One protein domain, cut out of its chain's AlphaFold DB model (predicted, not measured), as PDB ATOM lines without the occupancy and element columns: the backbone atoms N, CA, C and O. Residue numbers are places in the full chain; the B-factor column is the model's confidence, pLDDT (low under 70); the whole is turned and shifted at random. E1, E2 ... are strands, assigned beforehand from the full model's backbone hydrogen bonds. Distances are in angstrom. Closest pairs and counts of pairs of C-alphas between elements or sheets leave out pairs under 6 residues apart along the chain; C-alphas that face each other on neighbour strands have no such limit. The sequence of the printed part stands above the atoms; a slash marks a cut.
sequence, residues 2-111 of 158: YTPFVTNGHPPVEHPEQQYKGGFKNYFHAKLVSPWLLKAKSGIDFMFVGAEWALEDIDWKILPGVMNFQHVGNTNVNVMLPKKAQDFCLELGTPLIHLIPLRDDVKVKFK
ATOM      1  N   TYR A   2     -44.292  33.956 236.976       27.31
ATOM      2  CA  TYR A   2     -43.596  34.974 236.190       27.31
ATOM      3  C   TYR A   2     -43.824  36.350 236.827       27.31
ATOM      4  O   TYR A   2     -44.968  36.712 237.086       27.31
ATOM      5  N   THR A   3     -42.767  37.123 237.075       25.48
ATOM      6  CA  THR A   3     -42.890  38.582 237.174       25.48
ATOM      7  C   THR A   3     -42.596  39.127 235.787       25.48
ATOM      8  O   THR A   3     -41.421  39.315 235.456       25.48
ATOM      9  N   PRO A   4     -43.609  39.329 234.935       34.03
ATOM     10  CA  PRO A   4     -43.378  40.100 233.748       34.03
ATOM     11  C   PRO A   4     -43.281  41.545 234.235       34.03
ATOM     12  O   PRO A   4     -44.249  42.123 234.726       34.03
ATOM     13  N   PHE A   5     -42.105  42.150 234.122       37.69
ATOM     14  CA  PHE A   5     -42.073  43.599 233.995       37.69
ATOM     15  C   PHE A   5     -42.596  43.911 232.586       37.69
ATOM     16  O   PHE A   5     -41.829  44.258 231.698       37.69
ATOM     17  N   VAL A   6     -43.902  43.702 232.359       41.72
ATOM     18  CA  VAL A   6     -44.593  44.409 231.284       41.72
ATOM     19  C   VAL A   6     -44.669  45.818 231.810       41.72
ATOM     20  O   VAL A   6     -45.399  46.105 232.764       41.72
ATOM     21  N   THR A   7     -43.854  46.702 231.260       43.53
ATOM     22  CA  THR A   7     -44.152  48.099 231.460       43.53
ATOM     23  C   THR A   7     -45.435  48.340 230.664       43.53
ATOM     24  O   THR A   7     -45.441  48.298 229.440       43.53
ATOM     25  N   ASN A   8     -46.580  48.439 231.345       46.31
ATOM     26  CA  ASN A   8     -47.886  48.702 230.726       46.31
ATOM     27  C   ASN A   8     -47.905  50.128 230.128       46.31
ATOM     28  O   ASN A   8     -48.600  51.003 230.631       46.31
ATOM     29  N   GLY A   9     -47.049  50.410 229.144       52.06
ATOM     30  CA  GLY A   9     -46.777  51.747 228.613       52.06
ATOM     31  C   GLY A   9     -45.959  52.663 229.532       52.06
ATOM     32  O   GLY A   9     -45.663  53.793 229.153       52.06
ATOM     33  N   HIS A  10     -45.571  52.218 230.730       50.84
ATOM     34  CA  HIS A  10     -44.733  53.016 231.626       50.84
ATOM     35  C   HIS A  10     -43.242  52.930 231.243       50.84
ATOM     36  O   HIS A  10     -42.793  51.920 230.703       50.84
ATOM     37  N   PRO A  11     -42.428  53.962 231.501       56.09
ATOM     38  CA  PRO A  11     -40.985  53.839 231.344       56.09
ATOM     39  C   PRO A  11     -40.422  52.818 232.354       56.09
ATOM     40  O   PRO A  11     -40.950  52.701 233.467       56.09
ATOM     41  N   PRO A  12     -39.366  52.063 231.997       61.56
ATOM     42  CA  PRO A  12     -38.692  51.177 232.939       61.56
ATOM     43  C   PRO A  12     -38.187  51.972 234.151       61.56
ATOM     44  O   PRO A  12     -37.717  53.101 234.017       61.56
ATOM     45  N   VAL A  13     -38.301  51.385 235.346       62.25
ATOM     46  CA  VAL A  13     -37.827  52.019 236.585       62.25
ATOM     47  C   VAL A  13     -36.303  52.083 236.546       62.25
ATOM     48  O   VAL A  13     -35.631  51.057 236.629       62.25
ATOM     49  N   GLU A  14     -35.760  53.291 236.420       63.34
ATOM     50  CA  GLU A  14     -34.321  53.520 236.499       63.34
ATOM     51  C   GLU A  14     -33.842  53.496 237.956       63.34
ATOM     52  O   GLU A  14     -34.537  53.916 238.886       63.34
ATOM     53  N   HIS A  15     -32.619  53.012 238.163       62.94
ATOM     54  CA  HIS A  15     -31.938  53.147 239.446       62.94
ATOM     55  C   HIS A  15     -31.703  54.637 239.781       62.94
ATOM     56  O   HIS A  15     -31.537  55.442 238.866       62.94
ATOM     57  N   PRO A  16     -31.639  55.038 241.069       68.88
ATOM     58  CA  PRO A  16     -31.272  56.407 241.434       68.88
ATOM     59  C   PRO A  16     -29.915  56.795 240.837       68.88
ATOM     60  O   PRO A  16     -28.967  56.010 240.911       68.88
ATOM     61  N   GLU A  17     -29.788  58.019 240.316       67.38
ATOM     62  CA  GLU A  17     -28.568  58.502 239.640       67.38
ATOM     63  C   GLU A  17     -27.298  58.351 240.493       67.38
ATOM     64  O   GLU A  17     -26.213  58.068 239.985       67.38
ATOM     65  N   GLN A  18     -27.437  58.429 241.818       74.06
ATOM     66  CA  GLN A  18     -26.341  58.230 242.769       74.06
ATOM     67  C   GLN A  18     -25.668  56.851 242.651       74.06
ATOM     68  O   GLN A  18     -24.500  56.722 243.022       74.06
ATOM     69  N   GLN A  19     -26.374  55.831 242.146       65.50
ATOM     70  CA  GLN A  19     -25.841  54.475 241.980       65.50
ATOM     71  C   GLN A  19     -24.915  54.341 240.764       65.50
ATOM     72  O   GLN A  19     -24.030  53.489 240.788       65.50
ATOM     73  N   TYR A  20     -25.071  55.187 239.739       71.19
ATOM     74  CA  TYR A  20     -24.276  55.110 238.508       71.19
ATOM     75  C   TYR A  20     -23.473  56.380 238.181       71.19
ATOM     76  O   TYR A  20     -22.622  56.325 237.300       71.19
ATOM     77  N   LYS A  21     -23.677  57.502 238.894       72.19
ATOM     78  CA  LYS A  21     -22.901  58.763 238.794       72.19
ATOM     79  C   LYS A  21     -22.644  59.228 237.349       72.19
ATOM     80  O   LYS A  21     -21.527  59.595 236.992       72.19
ATOM     81  N   GLY A  22     -23.667  59.178 236.496       68.81
ATOM     82  CA  GLY A  22     -23.556  59.548 235.080       68.81
ATOM     83  C   GLY A  22     -22.901  58.497 234.172       68.81
ATOM     84  O   GLY A  22     -22.718  58.759 232.984       68.81
ATOM     85  N   GLY A  23     -22.575  57.309 234.685       66.69
ATOM     86  CA  GLY A  23     -22.283  56.135 233.870       66.69
ATOM     87  C   GLY A  23     -23.521  55.709 233.080       66.69
ATOM     88  O   GLY A  23     -24.627  55.709 233.606       66.69
ATOM     89  N   PHE A  24     -23.337  55.344 231.810       74.56
ATOM     90  CA  PHE A  24     -24.386  54.746 230.970       74.56
ATOM     91  C   PHE A  24     -25.611  55.628 230.654       74.56
ATOM     92  O   PHE A  24     -26.699  55.106 230.443       74.56
ATOM     93  N   LYS A  25     -25.441  56.954 230.527       79.31
ATOM     94  CA  LYS A  25     -26.532  57.912 230.217       79.31
ATOM     95  C   LYS A  25     -27.437  57.513 229.044       79.31
ATOM     96  O   LYS A  25     -28.634  57.780 229.082       79.31
ATOM     97  N   ASN A  26     -26.866  56.856 228.035       84.94
ATOM     98  CA  ASN A  26     -27.561  56.457 226.810       84.94
ATOM     99  C   ASN A  26     -28.153  55.042 226.877       84.94
ATOM    100  O   ASN A  26     -28.549  54.511 225.843       84.94
ATOM    101  N   TYR A  27     -28.197  54.421 228.059       84.31
ATOM    102  CA  TYR A  27     -28.714  53.069 228.242       84.31
ATOM    103  C   TYR A  27     -29.718  52.999 229.397       84.31
ATOM    104  O   TYR A  27     -29.548  53.651 230.425       84.31
ATOM    105  N   PHE A  28     -30.742  52.167 229.245       82.94
ATOM    106  CA  PHE A  28     -31.524  51.630 230.349       82.94
ATOM    107  C   PHE A  28     -30.815  50.396 230.905       82.94
ATOM    108  O   PHE A  28     -30.434  49.499 230.151       82.94
ATOM    109  N   HIS A  29     -30.662  50.324 232.227       84.12
ATOM    110  CA  HIS A  29     -30.238  49.091 232.886       84.12
ATOM    111  C   HIS A  29     -31.475  48.255 233.205       84.12
ATOM    112  O   HIS A  29     -32.350  48.693 233.950       84.12
ATOM    113  N   ALA A  30     -31.546  47.056 232.638       82.88
ATOM    114  CA  ALA A  30     -32.631  46.118 232.869       82.88
ATOM    115  C   ALA A  30     -32.099  44.756 233.322       82.88
ATOM    116  O   ALA A  30     -30.919  44.417 233.177       82.88
ATOM    117  N   LYS A  31     -32.998  43.956 233.896       86.88
ATOM    118  CA  LYS A  31     -32.713  42.593 234.332       86.88
ATOM    119  C   LYS A  31     -33.713  41.638 233.708       86.88
ATOM    120  O   LYS A  31     -34.905  41.719 233.995       86.88
ATOM    121  N   LEU A  32     -33.206  40.701 232.920       88.12
ATOM    122  CA  LEU A  32     -33.989  39.577 232.427       88.12
ATOM    123  C   LEU A  32     -34.047  38.527 233.532       88.12
ATOM    124  O   LEU A  32     -33.016  38.017 233.988       88.12
ATOM    125  N   VAL A  33     -35.259  38.249 234.006       87.25
ATOM    126  CA  VAL A  33     -35.489  37.236 235.034       87.25
ATOM    127  C   VAL A  33     -35.488  35.874 234.360       87.25
ATOM    128  O   VAL A  33     -36.354  35.576 233.541       87.25
ATOM    129  N   SER A  34     -34.493  35.058 234.697       87.00
ATOM    130  CA  SER A  34     -34.360  33.719 234.136       87.00
ATOM    131  C   SER A  34     -35.273  32.746 234.885       87.00
ATOM    132  O   SER A  34     -35.311  32.784 236.119       87.00
ATOM    133  N   PRO A  35     -35.974  31.835 234.184       84.44
ATOM    134  CA  PRO A  35     -36.705  30.754 234.837       84.44
ATOM    135  C   PRO A  35     -35.763  29.685 235.418       84.44
ATOM    136  O   PRO A  35     -36.187  28.855 236.221       84.44
ATOM    137  N   TRP A  36     -34.485  29.693 235.026       88.69
ATOM    138  CA  TRP A  36     -33.505  28.706 235.454       88.69
ATOM    139  C   TRP A  36     -32.834  29.108 236.766       88.69
ATOM    140  O   TRP A  36     -32.337  30.226 236.928       88.69
ATOM    141  N   LEU A  37     -32.733  28.150 237.681       90.62
ATOM    142  CA  LEU A  37     -31.907  28.262 238.877       90.62
ATOM    143  C   LEU A  37     -30.799  27.215 238.831       90.62
ATOM    144  O   LEU A  37     -31.031  26.060 238.478       90.62
ATOM    145  N   LEU A  38     -29.589  27.619 239.208       91.31
ATOM    146  CA  LEU A  38     -28.429  26.738 239.275       91.31
ATOM    147  C   LEU A  38     -28.023  26.494 240.722       91.31
ATOM    148  O   LEU A  38     -28.039  27.390 241.557       91.31
ATOM    149  N   LYS A  39     -27.624  25.260 241.021       89.56
ATOM    150  CA  LYS A  39     -27.068  24.889 242.321       89.56
ATOM    151  C   LYS A  39     -25.808  24.079 242.103       89.56
ATOM    152  O   LYS A  39     -25.862  22.966 241.581       89.56
ATOM    153  N   ALA A  40     -24.680  24.625 242.529       87.12
ATOM    154  CA  ALA A  40     -23.413  23.914 242.511       87.12
ATOM    155  C   ALA A  40     -23.157  23.268 243.878       87.12
ATOM    156  O   ALA A  40     -23.368  23.878 244.925       87.12
ATOM    157  N   LYS A  41     -22.698  22.011 243.874       84.88
ATOM    158  CA  LYS A  41     -22.206  21.351 245.099       84.88
ATOM    159  C   LYS A  41     -20.830  21.885 245.502       84.88
ATOM    160  O   LYS A  41     -20.521  21.964 246.685       84.88
ATOM    161  N   SER A  42     -20.021  22.229 244.506       78.69
ATOM    162  CA  SER A  42     -18.688  22.805 244.636       78.69
ATOM    163  C   SER A  42     -18.749  24.330 244.556       78.69
ATOM    164  O   SER A  42     -19.526  24.871 243.773       78.69
ATOM    165  N   GLY A  43     -17.898  25.026 245.307       84.69
ATOM    166  CA  GLY A  43     -17.764  26.490 245.265       84.69
ATOM    167  C   GLY A  43     -16.979  27.001 244.056       84.69
ATOM    168  O   GLY A  43     -16.117  27.852 244.225       84.69
ATOM    169  N   ILE A  44     -17.219  26.440 242.869       89.94
ATOM    170  CA  ILE A  44     -16.551  26.861 241.632       89.94
ATOM    171  C   ILE A  44     -17.179  28.163 241.159       89.94
ATOM    172  O   ILE A  44     -18.406  28.283 241.114       89.94
ATOM    173  N   ASP A  45     -16.319  29.097 240.782       92.94
ATOM    174  CA  ASP A  45     -16.719  30.339 240.150       92.94
ATOM    175  C   ASP A  45     -16.899  30.132 238.645       92.94
ATOM    176  O   ASP A  45     -16.111  29.449 237.985       92.94
ATOM    177  N   PHE A  46     -17.950  30.735 238.106       93.31
ATOM    178  CA  PHE A  46     -18.239  30.735 236.685       93.31
ATOM    179  C   PHE A  46     -18.201  32.162 236.158       93.31
ATOM    180  O   PHE A  46     -18.811  33.063 236.738       93.31
ATOM    181  N   MET A  47     -17.526  32.351 235.034       95.12
ATOM    182  CA  MET A  47     -17.668  33.535 234.212       95.12
ATOM    183  C   MET A  47     -19.018  33.482 233.501       95.12
ATOM    184  O   MET A  47     -19.364  32.496 232.851       95.12
ATOM    185  N   PHE A  48     -19.779  34.551 233.661       94.06
ATOM    186  CA  PHE A  48     -21.098  34.760 233.097       94.06
ATOM    187  C   PHE A  48     -20.968  35.921 232.113       94.06
ATOM    188  O   PHE A  48     -20.808  37.064 232.536       94.06
ATOM    189  N   VAL A  49     -20.952  35.628 230.816       95.50
ATOM    190  CA  VAL A  49     -20.673  36.604 229.741       95.50
ATOM    191  C   VAL A  49     -21.718  36.495 228.641       95.50
ATOM    192  O   VAL A  49     -22.381  35.465 228.535       95.50
ATOM    193  N   GLY A  50     -21.876  37.544 227.834       94.81
ATOM    194  CA  GLY A  50     -22.766  37.522 226.677       94.81
ATOM    195  C   GLY A  50     -22.349  36.473 225.646       94.81
ATOM    196  O   GLY A  50     -21.162  36.215 225.434       94.81
ATOM    197  N   ALA A  51     -23.336  35.842 225.015       94.62
ATOM    198  CA  ALA A  51     -23.132  34.962 223.871       94.62
ATOM    199  C   ALA A  51     -23.085  35.800 222.581       94.62
ATOM    200  O   ALA A  51     -23.982  35.712 221.756       94.62
ATOM    201  N   GLU A  52     -22.050  36.633 222.430       91.31
ATOM    202  CA  GLU A  52     -21.988  37.712 221.420       91.31
ATOM    203  C   GLU A  52     -22.341  37.258 219.991       91.31
ATOM    204  O   GLU A  52     -23.079  37.939 219.295       91.31
ATOM    205  N   TRP A  53     -21.899  36.063 219.585       90.69
ATOM    206  CA  TRP A  53     -22.160  35.497 218.251       90.69
ATOM    207  C   TRP A  53     -23.635  35.148 218.015       90.69
ATOM    208  O   TRP A  53     -24.113  35.137 216.889       90.69
ATOM    209  N   ALA A  54     -24.373  34.831 219.079       89.44
ATOM    210  CA  ALA A  54     -25.810  34.583 219.011       89.44
ATOM    211  C   ALA A  54     -26.638  35.874 219.121       89.44
ATOM    212  O   ALA A  54     -27.860  35.832 218.988       89.44
ATOM    213  N   LEU A  55     -25.983  37.002 219.406       88.94
ATOM    214  CA  LEU A  55     -26.600  38.298 219.670       88.94
ATOM    215  C   LEU A  55     -26.187  39.354 218.638       88.94
ATOM    216  O   LEU A  55     -26.410  40.533 218.881       88.94
ATOM    217  N   GLU A  56     -25.608  38.961 217.501       86.12
ATOM    218  CA  GLU A  56     -25.078  39.893 216.492       86.12
ATOM    219  C   GLU A  56     -26.132  40.898 215.993       86.12
ATOM    220  O   GLU A  56     -25.828  42.075 215.806       86.12
ATOM    221  N   ASP A  57     -27.388  40.459 215.875       85.38
ATOM    222  CA  ASP A  57     -28.520  41.296 215.453       85.38
ATOM    223  C   ASP A  57     -29.187  42.064 216.612       85.38
ATOM    224  O   ASP A  57     -30.122  42.848 216.415       85.38
ATOM    225  N   ILE A  58     -28.725  41.844 217.845       85.81
ATOM    226  CA  ILE A  58     -29.293  42.408 219.066       85.81
ATOM    227  C   ILE A  58     -28.323  43.439 219.646       85.81
ATOM    228  O   ILE A  58     -27.308  43.126 220.257       85.81
ATOM    229  N   ASP A  59     -28.704  44.709 219.545       86.88
ATOM    230  CA  ASP A  59     -27.951  45.851 220.081       86.88
ATOM    231  C   ASP A  59     -28.136  46.006 221.606       86.88
ATOM    232  O   ASP A  59     -28.552  47.049 222.113       86.88
ATOM    233  N   TRP A  60     -27.930  44.927 222.361       87.75
ATOM    234  CA  TRP A  60     -27.942  44.925 223.824       87.75
ATOM    235  C   TRP A  60     -26.533  44.661 224.324       87.75
ATOM    236  O   TRP A  60     -25.786  43.892 223.731       87.75
ATOM    237  N   LYS A  61     -26.179  45.228 225.479       89.25
ATOM    238  CA  LYS A  61     -24.925  44.863 226.149       89.25
ATOM    239  C   LYS A  61     -25.221  44.026 227.369       89.25
ATOM    240  O   LYS A  61     -25.796  44.521 228.339       89.25
ATOM    241  N   ILE A  62     -24.806  42.771 227.339       92.38
ATOM    242  CA  ILE A  62     -24.868  41.912 228.515       92.38
ATOM    243  C   ILE A  62     -23.710  42.280 229.434       92.38
ATOM    244  O   ILE A  62     -22.555  42.327 229.020       92.38
ATOM    245  N   LEU A  63     -24.025  42.569 230.695       91.50
ATOM    246  CA  LEU A  63     -23.009  42.895 231.686       91.50
ATOM    247  C   LEU A  63     -22.367  41.600 232.194       91.50
ATOM    248  O   LEU A  63     -23.072  40.782 232.799       91.50
ATOM    249  N   PRO A  64     -21.053  41.405 231.984       94.81
ATOM    250  CA  PRO A  64     -20.388  40.204 232.438       94.81
ATOM    251  C   PRO A  64     -20.218  40.207 233.958       94.81
ATOM    252  O   PRO A  64     -20.180  41.258 234.608       94.81
ATOM    253  N   GLY A  65     -20.076  39.022 234.540       93.06
ATOM    254  CA  GLY A  65     -19.850  38.871 235.969       93.06
ATOM    255  C   GLY A  65     -19.312  37.502 236.348       93.06
ATOM    256  O   GLY A  65     -19.368  36.553 235.572       93.06
ATOM    257  N   VAL A  66     -18.806  37.397 237.573       93.81
ATOM    258  CA  VAL A  66     -18.386  36.121 238.156       93.81
ATOM    259  C   VAL A  66     -19.448  35.666 239.147       93.81
ATOM    260  O   VAL A  66     -19.811  36.405 240.063       93.81
ATOM    261  N   MET A  67     -19.953  34.450 238.951       91.12
ATOM    262  CA  MET A  67     -21.053  33.879 239.720       91.12
ATOM    263  C   MET A  67     -20.624  32.600 240.432       91.12
ATOM    264  O   MET A  67     -19.993  31.727 239.840       91.12
ATOM    265  N   ASN A  68     -21.037  32.464 241.694       90.69
ATOM    266  CA  ASN A  68     -20.822  31.261 242.493       90.69
ATOM    267  C   ASN A  68     -22.163  30.639 242.909       90.69
ATOM    268  O   ASN A  68     -22.864  31.134 243.801       90.69
ATOM    269  N   PHE A  69     -22.509  29.519 242.274       89.81
ATOM    270  CA  PHE A  69     -23.806  28.860 242.456       89.81
ATOM    271  C   PHE A  69     -23.888  27.949 243.688       89.81
ATOM    272  O   PHE A  69     -24.874  27.229 243.859       89.81
ATOM    273  N   GLN A  70     -22.884  27.962 244.573       86.19
ATOM    274  CA  GLN A  70     -22.991  27.311 245.882       86.19
ATOM    275  C   GLN A  70     -23.906  28.103 246.829       86.19
ATOM    276  O   GLN A  70     -24.516  27.537 247.738       86.19
ATOM    277  N   HIS A  71     -23.993  29.422 246.637       73.69
ATOM    278  CA  HIS A  71     -24.672  30.329 247.566       73.69
ATOM    279  C   HIS A  71     -25.871  31.054 246.962       73.69
ATOM    280  O   HIS A  71     -26.831  31.322 247.682       73.69
ATOM    281  N   VAL A  72     -25.817  31.388 245.672       78.38
ATOM    282  CA  VAL A  72     -26.869  32.132 244.973       78.38
ATOM    283  C   VAL A  72     -27.252  31.352 243.729       78.38
ATOM    284  O   VAL A  72     -26.391  31.064 242.910       78.38
ATOM    285  N   GLY A  73     -28.534  31.008 243.587       85.06
ATOM    286  CA  GLY A  73     -28.994  30.186 242.464       85.06
ATOM    287  C   GLY A  73     -29.515  30.949 241.253       85.06
ATOM    288  O   GLY A  73     -29.728  30.350 240.204       85.06
ATOM    289  N   ASN A  74     -29.732  32.257 241.386       87.88
ATOM    290  CA  ASN A  74     -30.340  33.069 240.338       87.88
ATOM    291  C   ASN A  74     -29.411  33.195 239.125       87.88
ATOM    292  O   ASN A  74     -28.252  33.579 239.272       87.88
ATOM    293  N   THR A  75     -29.955  32.955 237.931       91.25
ATOM    294  CA  THR A  75     -29.246  33.112 236.647       91.25
ATOM    295  C   THR A  75     -29.753  34.312 235.848       91.25
ATOM    296  O   THR A  75     -29.756  34.315 234.621       91.25
ATOM    297  N   ASN A  76     -30.219  35.344 236.551       91.88
ATOM    298  CA  ASN A  76     -30.740  36.552 235.919       91.88
ATOM    299  C   ASN A  76     -29.645  37.258 235.113       91.88
ATOM    300  O   ASN A  76     -28.523  37.415 235.595       91.88
ATOM    301  N   VAL A  77     -30.004  37.744 233.928       91.94
ATOM    302  CA  VAL A  77     -29.077  38.432 233.026       91.94
ATOM    303  C   VAL A  77     -29.255  39.932 233.207       91.94
ATOM    304  O   VAL A  77     -30.367  40.450 233.102       91.94
ATOM    305  N   ASN A  78     -28.167  40.637 233.509       90.75
ATOM    306  CA  ASN A  78     -28.171  42.097 233.539       90.75
ATOM    307  C   ASN A  78     -27.825  42.609 232.144       90.75
ATOM    308  O   ASN A  78     -26.804  42.212 231.581       90.75
ATOM    309  N   VAL A  79     -28.667  43.485 231.607       89.44
ATOM    310  CA  VAL A  79     -28.539  44.004 230.246       89.44
ATOM    311  C   VAL A  79     -28.583  45.524 230.246       89.44
ATOM    312  O   VAL A  79     -29.315  46.140 231.023       89.44
ATOM    313  N   MET A  80     -27.806  46.126 229.356       88.19
ATOM    314  CA  MET A  80     -27.879  47.539 229.023       88.19
ATOM    315  C   MET A  80     -28.550  47.663 227.666       88.19
ATOM    316  O   MET A  80     -28.018  47.196 226.658       88.19
ATOM    317  N   LEU A  81     -29.715  48.296 227.661       86.44
ATOM    318  CA  LEU A  81     -30.521  48.530 226.472       86.44
ATOM    319  C   LEU A  81     -30.303  49.975 226.027       86.44
ATOM    320  O   LEU A  81     -30.463  50.870 226.854       86.44
ATOM    321  N   PRO A  82     -29.928  50.257 224.775       87.00
ATOM    322  CA  PRO A  82     -29.781  51.628 224.303       87.00
ATOM    323  C   PRO A  82     -31.113  52.381 224.421       87.00
ATOM    324  O   PRO A  82     -32.177  51.845 224.112       87.00
ATOM    325  N   LYS A  83     -31.062  53.644 224.856       84.69
ATOM    326  CA  LYS A  83     -32.224  54.543 224.910       84.69
ATOM    327  C   LYS A  83     -32.593  54.994 223.493       84.69
ATOM    328  O   LYS A  83     -32.283  56.113 223.094       84.69
ATOM    329  N   LYS A  84     -33.218  54.109 222.719       81.50
ATOM    330  CA  LYS A  84     -33.719  54.373 221.364       81.50
ATOM    331  C   LYS A  84     -35.210  54.054 221.275       81.50
ATOM    332  O   LYS A  84     -35.685  53.143 221.944       81.50
ATOM    333  N   ALA A  85     -35.941  54.808 220.457       64.94
ATOM    334  CA  ALA A  85     -37.355  54.558 220.170       64.94
ATOM    335  C   ALA A  85     -37.479  53.426 219.139       64.94
ATOM    336  O   ALA A  85     -37.817  53.658 217.981       64.94
ATOM    337  N   GLN A  86     -37.102  52.215 219.544       71.38
ATOM    338  CA  GLN A  86     -37.168  51.029 218.703       71.38
ATOM    339  C   GLN A  86     -37.626  49.842 219.540       71.38
ATOM    340  O   GLN A  86     -37.063  49.573 220.603       71.38
ATOM    341  N   ASP A  87     -38.610  49.120 219.023       75.44
ATOM    342  CA  ASP A  87     -38.988  47.828 219.570       75.44
ATOM    343  C   ASP A  87     -37.887  46.808 219.279       75.44
ATOM    344  O   ASP A  87     -37.240  46.827 218.230       75.44
ATOM    345  N   PHE A  88     -37.673  45.893 220.212       76.06
ATOM    346  CA  PHE A  88     -36.786  44.759 220.020       76.06
ATOM    347  C   PHE A  88     -37.571  43.467 220.216       76.06
ATOM    348  O   PHE A  88     -38.486  43.397 221.037       76.06
ATOM    349  N   CYS A  89     -37.185  42.427 219.484       82.00
ATOM    350  CA  CYS A  89     -37.711  41.084 219.663       82.00
ATOM    351  C   CYS A  89     -36.554  40.169 220.058       82.00
ATOM    352  O   CYS A  89     -35.508  40.186 219.418       82.00
ATOM    353  N   LEU A  90     -36.741  39.399 221.127       83.88
ATOM    354  CA  LEU A  90     -35.841  38.312 221.479       83.88
ATOM    355  C   LEU A  90     -36.542  37.011 221.129       83.88
ATOM    356  O   LEU A  90     -37.564  36.678 221.737       83.88
ATOM    357  N   GLU A  91     -35.999  36.296 220.153       86.12
ATOM    358  CA  GLU A  91     -36.565  35.025 219.736       86.12
ATOM    359  C   GLU A  91     -36.403  33.965 220.828       86.12
ATOM    360  O   GLU A  91     -35.445  33.930 221.610       86.12
ATOM    361  N   LEU A  92     -37.393  33.078 220.910       86.00
ATOM    362  CA  LEU A  92     -37.332  31.975 221.850       86.00
ATOM    363  C   LEU A  92     -36.178  31.049 221.461       86.00
ATOM    364  O   LEU A  92     -36.105  30.562 220.338       86.00
ATOM    365  N   GLY A  93     -35.319  30.749 222.430       87.00
ATOM    366  CA  GLY A  93     -34.181  29.858 222.223       87.00
ATOM    367  C   GLY A  93     -32.891  30.573 221.833       87.00
ATOM    368  O   GLY A  93     -31.858  29.909 221.831       87.00
ATOM    369  N   THR A  94     -32.907  31.893 221.603       89.81
ATOM    370  CA  THR A  94     -31.682  32.684 221.424       89.81
ATOM    371  C   THR A  94     -30.779  32.542 222.657       89.81
ATOM    372  O   THR A  94     -31.177  32.926 223.767       89.81
ATOM    373  N   PRO A  95     -29.560  31.993 222.511       92.06
ATOM    374  CA  PRO A  95     -28.594  31.952 223.597       92.06
ATOM    375  C   PRO A  95     -28.209  33.369 224.024       92.06
ATOM    376  O   PRO A  95     -27.658  34.131 223.242       92.06
ATOM    377  N   LEU A  96     -28.486  33.725 225.279       93.12
ATOM    378  CA  LEU A  96     -28.098  35.034 225.809       93.12
ATOM    379  C   LEU A  96     -26.682  35.025 226.384       93.12
ATOM    380  O   LEU A  96     -25.956  36.005 226.286       93.12
ATOM    381  N   ILE A  97     -26.288  33.936 227.038       94.69
ATOM    382  CA  ILE A  97     -25.084  33.911 227.866       94.69
ATOM    383  C   ILE A  97     -24.249  32.665 227.621       94.69
ATOM    384  O   ILE A  97     -24.774  31.590 227.320       94.69
ATOM    385  N   HIS A  98     -22.955  32.788 227.888       94.75
ATOM    386  CA  HIS A  98     -22.076  31.666 228.153       94.75
ATOM    387  C   HIS A  98     -21.745  31.593 229.643       94.75
ATOM    388  O   HIS A  98     -21.468  32.596 230.304       94.75
ATOM    389  N   LEU A  99     -21.770  30.366 230.156       92.44
ATOM    390  CA  LEU A  99     -21.440  30.015 231.530       92.44
ATOM    391  C   LEU A  99     -20.161  29.183 231.510       92.44
ATOM    392  O   LEU A  99     -20.190  27.989 231.221       92.44
ATOM    393  N   ILE A 100     -19.036  29.835 231.786       93.25
ATOM    394  CA  ILE A 100     -17.703  29.256 231.624       93.25
ATOM    395  C   ILE A 100     -17.108  29.021 233.017       93.25
ATOM    396  O   ILE A 100     -16.946  29.986 233.765       93.25
ATOM    397  N   PRO A 101     -16.797  27.779 233.423       92.88
ATOM    398  CA  PRO A 101     -16.120  27.544 234.693       92.88
ATOM    399  C   PRO A 101     -14.733  28.197 234.672       92.88
ATOM    400  O   PRO A 101     -13.983  28.021 233.721       92.88
ATOM    401  N   LEU A 102     -14.365  28.913 235.735       93.38
ATOM    402  CA  LEU A 102     -13.047  29.558 235.868       93.38
ATOM    403  C   LEU A 102     -11.957  28.605 236.384       93.38
ATOM    404  O   LEU A 102     -10.934  29.035 236.913       93.38
ATOM    405  N   ARG A 103     -12.202  27.299 236.284       89.81
ATOM    406  CA  ARG A 103     -11.282  26.241 236.691       89.81
ATOM    407  C   ARG A 103     -11.205  25.192 235.600       89.81
ATOM    408  O   ARG A 103     -12.205  24.537 235.309       89.81
ATOM    409  N   ASP A 104     -10.000  24.993 235.090       84.62
ATOM    410  CA  ASP A 104      -9.733  24.069 233.986       84.62
ATOM    411  C   ASP A 104      -9.606  22.613 234.458       84.62
ATOM    412  O   ASP A 104      -9.786  21.672 233.687       84.62
ATOM    413  N   ASP A 105      -9.346  22.404 235.751       88.38
ATOM    414  CA  ASP A 105      -9.158  21.088 236.362       88.38
ATOM    415  C   ASP A 105     -10.474  20.396 236.758       88.38
ATOM    416  O   ASP A 105     -10.464  19.291 237.310       88.38
ATOM    417  N   VAL A 106     -11.627  21.019 236.482       84.38
ATOM    418  CA  VAL A 106     -12.933  20.480 236.866       84.38
ATOM    419  C   VAL A 106     -13.798  20.145 235.660       84.38
ATOM    420  O   VAL A 106     -14.266  21.006 234.920       84.38
ATOM    421  N   LYS A 107     -14.153  18.862 235.545       88.12
ATOM    422  CA  LYS A 107     -15.174  18.403 234.602       88.12
ATOM    423  C   LYS A 107     -16.577  18.688 235.142       88.12
ATOM    424  O   LYS A 107     -17.097  17.946 235.980       88.12
ATOM    425  N   VAL A 108     -17.208  19.746 234.639       87.94
ATOM    426  CA  VAL A 108     -18.585  20.111 235.002       87.94
ATOM    427  C   VAL A 108     -19.580  19.128 234.374       87.94
ATOM    428  O   VAL A 108     -19.526  18.839 233.181       87.94
ATOM    429  N   LYS A 109     -20.506  18.601 235.185       91.06
ATOM    430  CA  LYS A 109     -21.645  17.791 234.725       91.06
ATOM    431  C   LYS A 109     -22.944  18.481 235.116       91.06
ATOM    432  O   LYS A 109     -23.252  18.573 236.305       91.06
ATOM    433  N   PHE A 110     -23.712  18.922 234.125       89.06
ATOM    434  CA  PHE A 110     -25.030  19.507 234.348       89.06
ATOM    435  C   PHE A 110     -26.080  18.409 234.529       89.06
ATOM    436  O   PHE A 110     -26.105  17.426 233.792       89.06
ATOM    437  N   LYS A 111     -26.936  18.574 235.540       92.44
ATOM    438  CA  LYS A 111     -28.126  17.745 235.754       92.44
ATOM    439  C   LYS A 111     -29.339  18.661 235.754       92.44
ATOM    440  O   LYS A 111     -29.484  19.483 236.656       92.44
TER     441      LYS A 111
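AT A GLANCE: This is residues 2 to 111 of the 158 residues of an uncharacterized protein of Acidobacteria bacterium (UniProt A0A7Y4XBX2). What shape? With little regular structure, long loops join a three-stranded sheet, E3 - E2 - E5, to a ribbon, E1 - E4. What builds it? Of 110 printed residues, 27 form five strands, E1 to E5 in order, antiparallel in both sheets; the class is all strand, with no named helix. It is only just loose, close to compact: radius of gyration of the C-alphas 15.8 A, spans 46 by 33 by 27 A.

HOW THE PARTS SIT: What pairs first? E2, residues 45 to 50, has N 46 2.9 A from O 67 of its hairpin partner E3, residues 65 to 68, and N 47 2.7 A from O 100 of E5, residues 97 to 101. What else? E1, residues 27 to 32, and E4, residues 77 to 82, are antiparallel neighbours, N 28 and O 81 2.7 A apart. E2 and E4 are near each other.

IN THESE COORDINATES: Where does E1 begin? C-alpha 27 is at (-28.714, 53.069, 228.242). Where does E5 end? C-alpha 101 is at (-16.120, 27.544, 234.693).

THE WHOLE: Any cut? The printed part has no cut. Low confidence? The pLDDT is under 70 at residues 2 to 17, 19, 22 to 23 and 85.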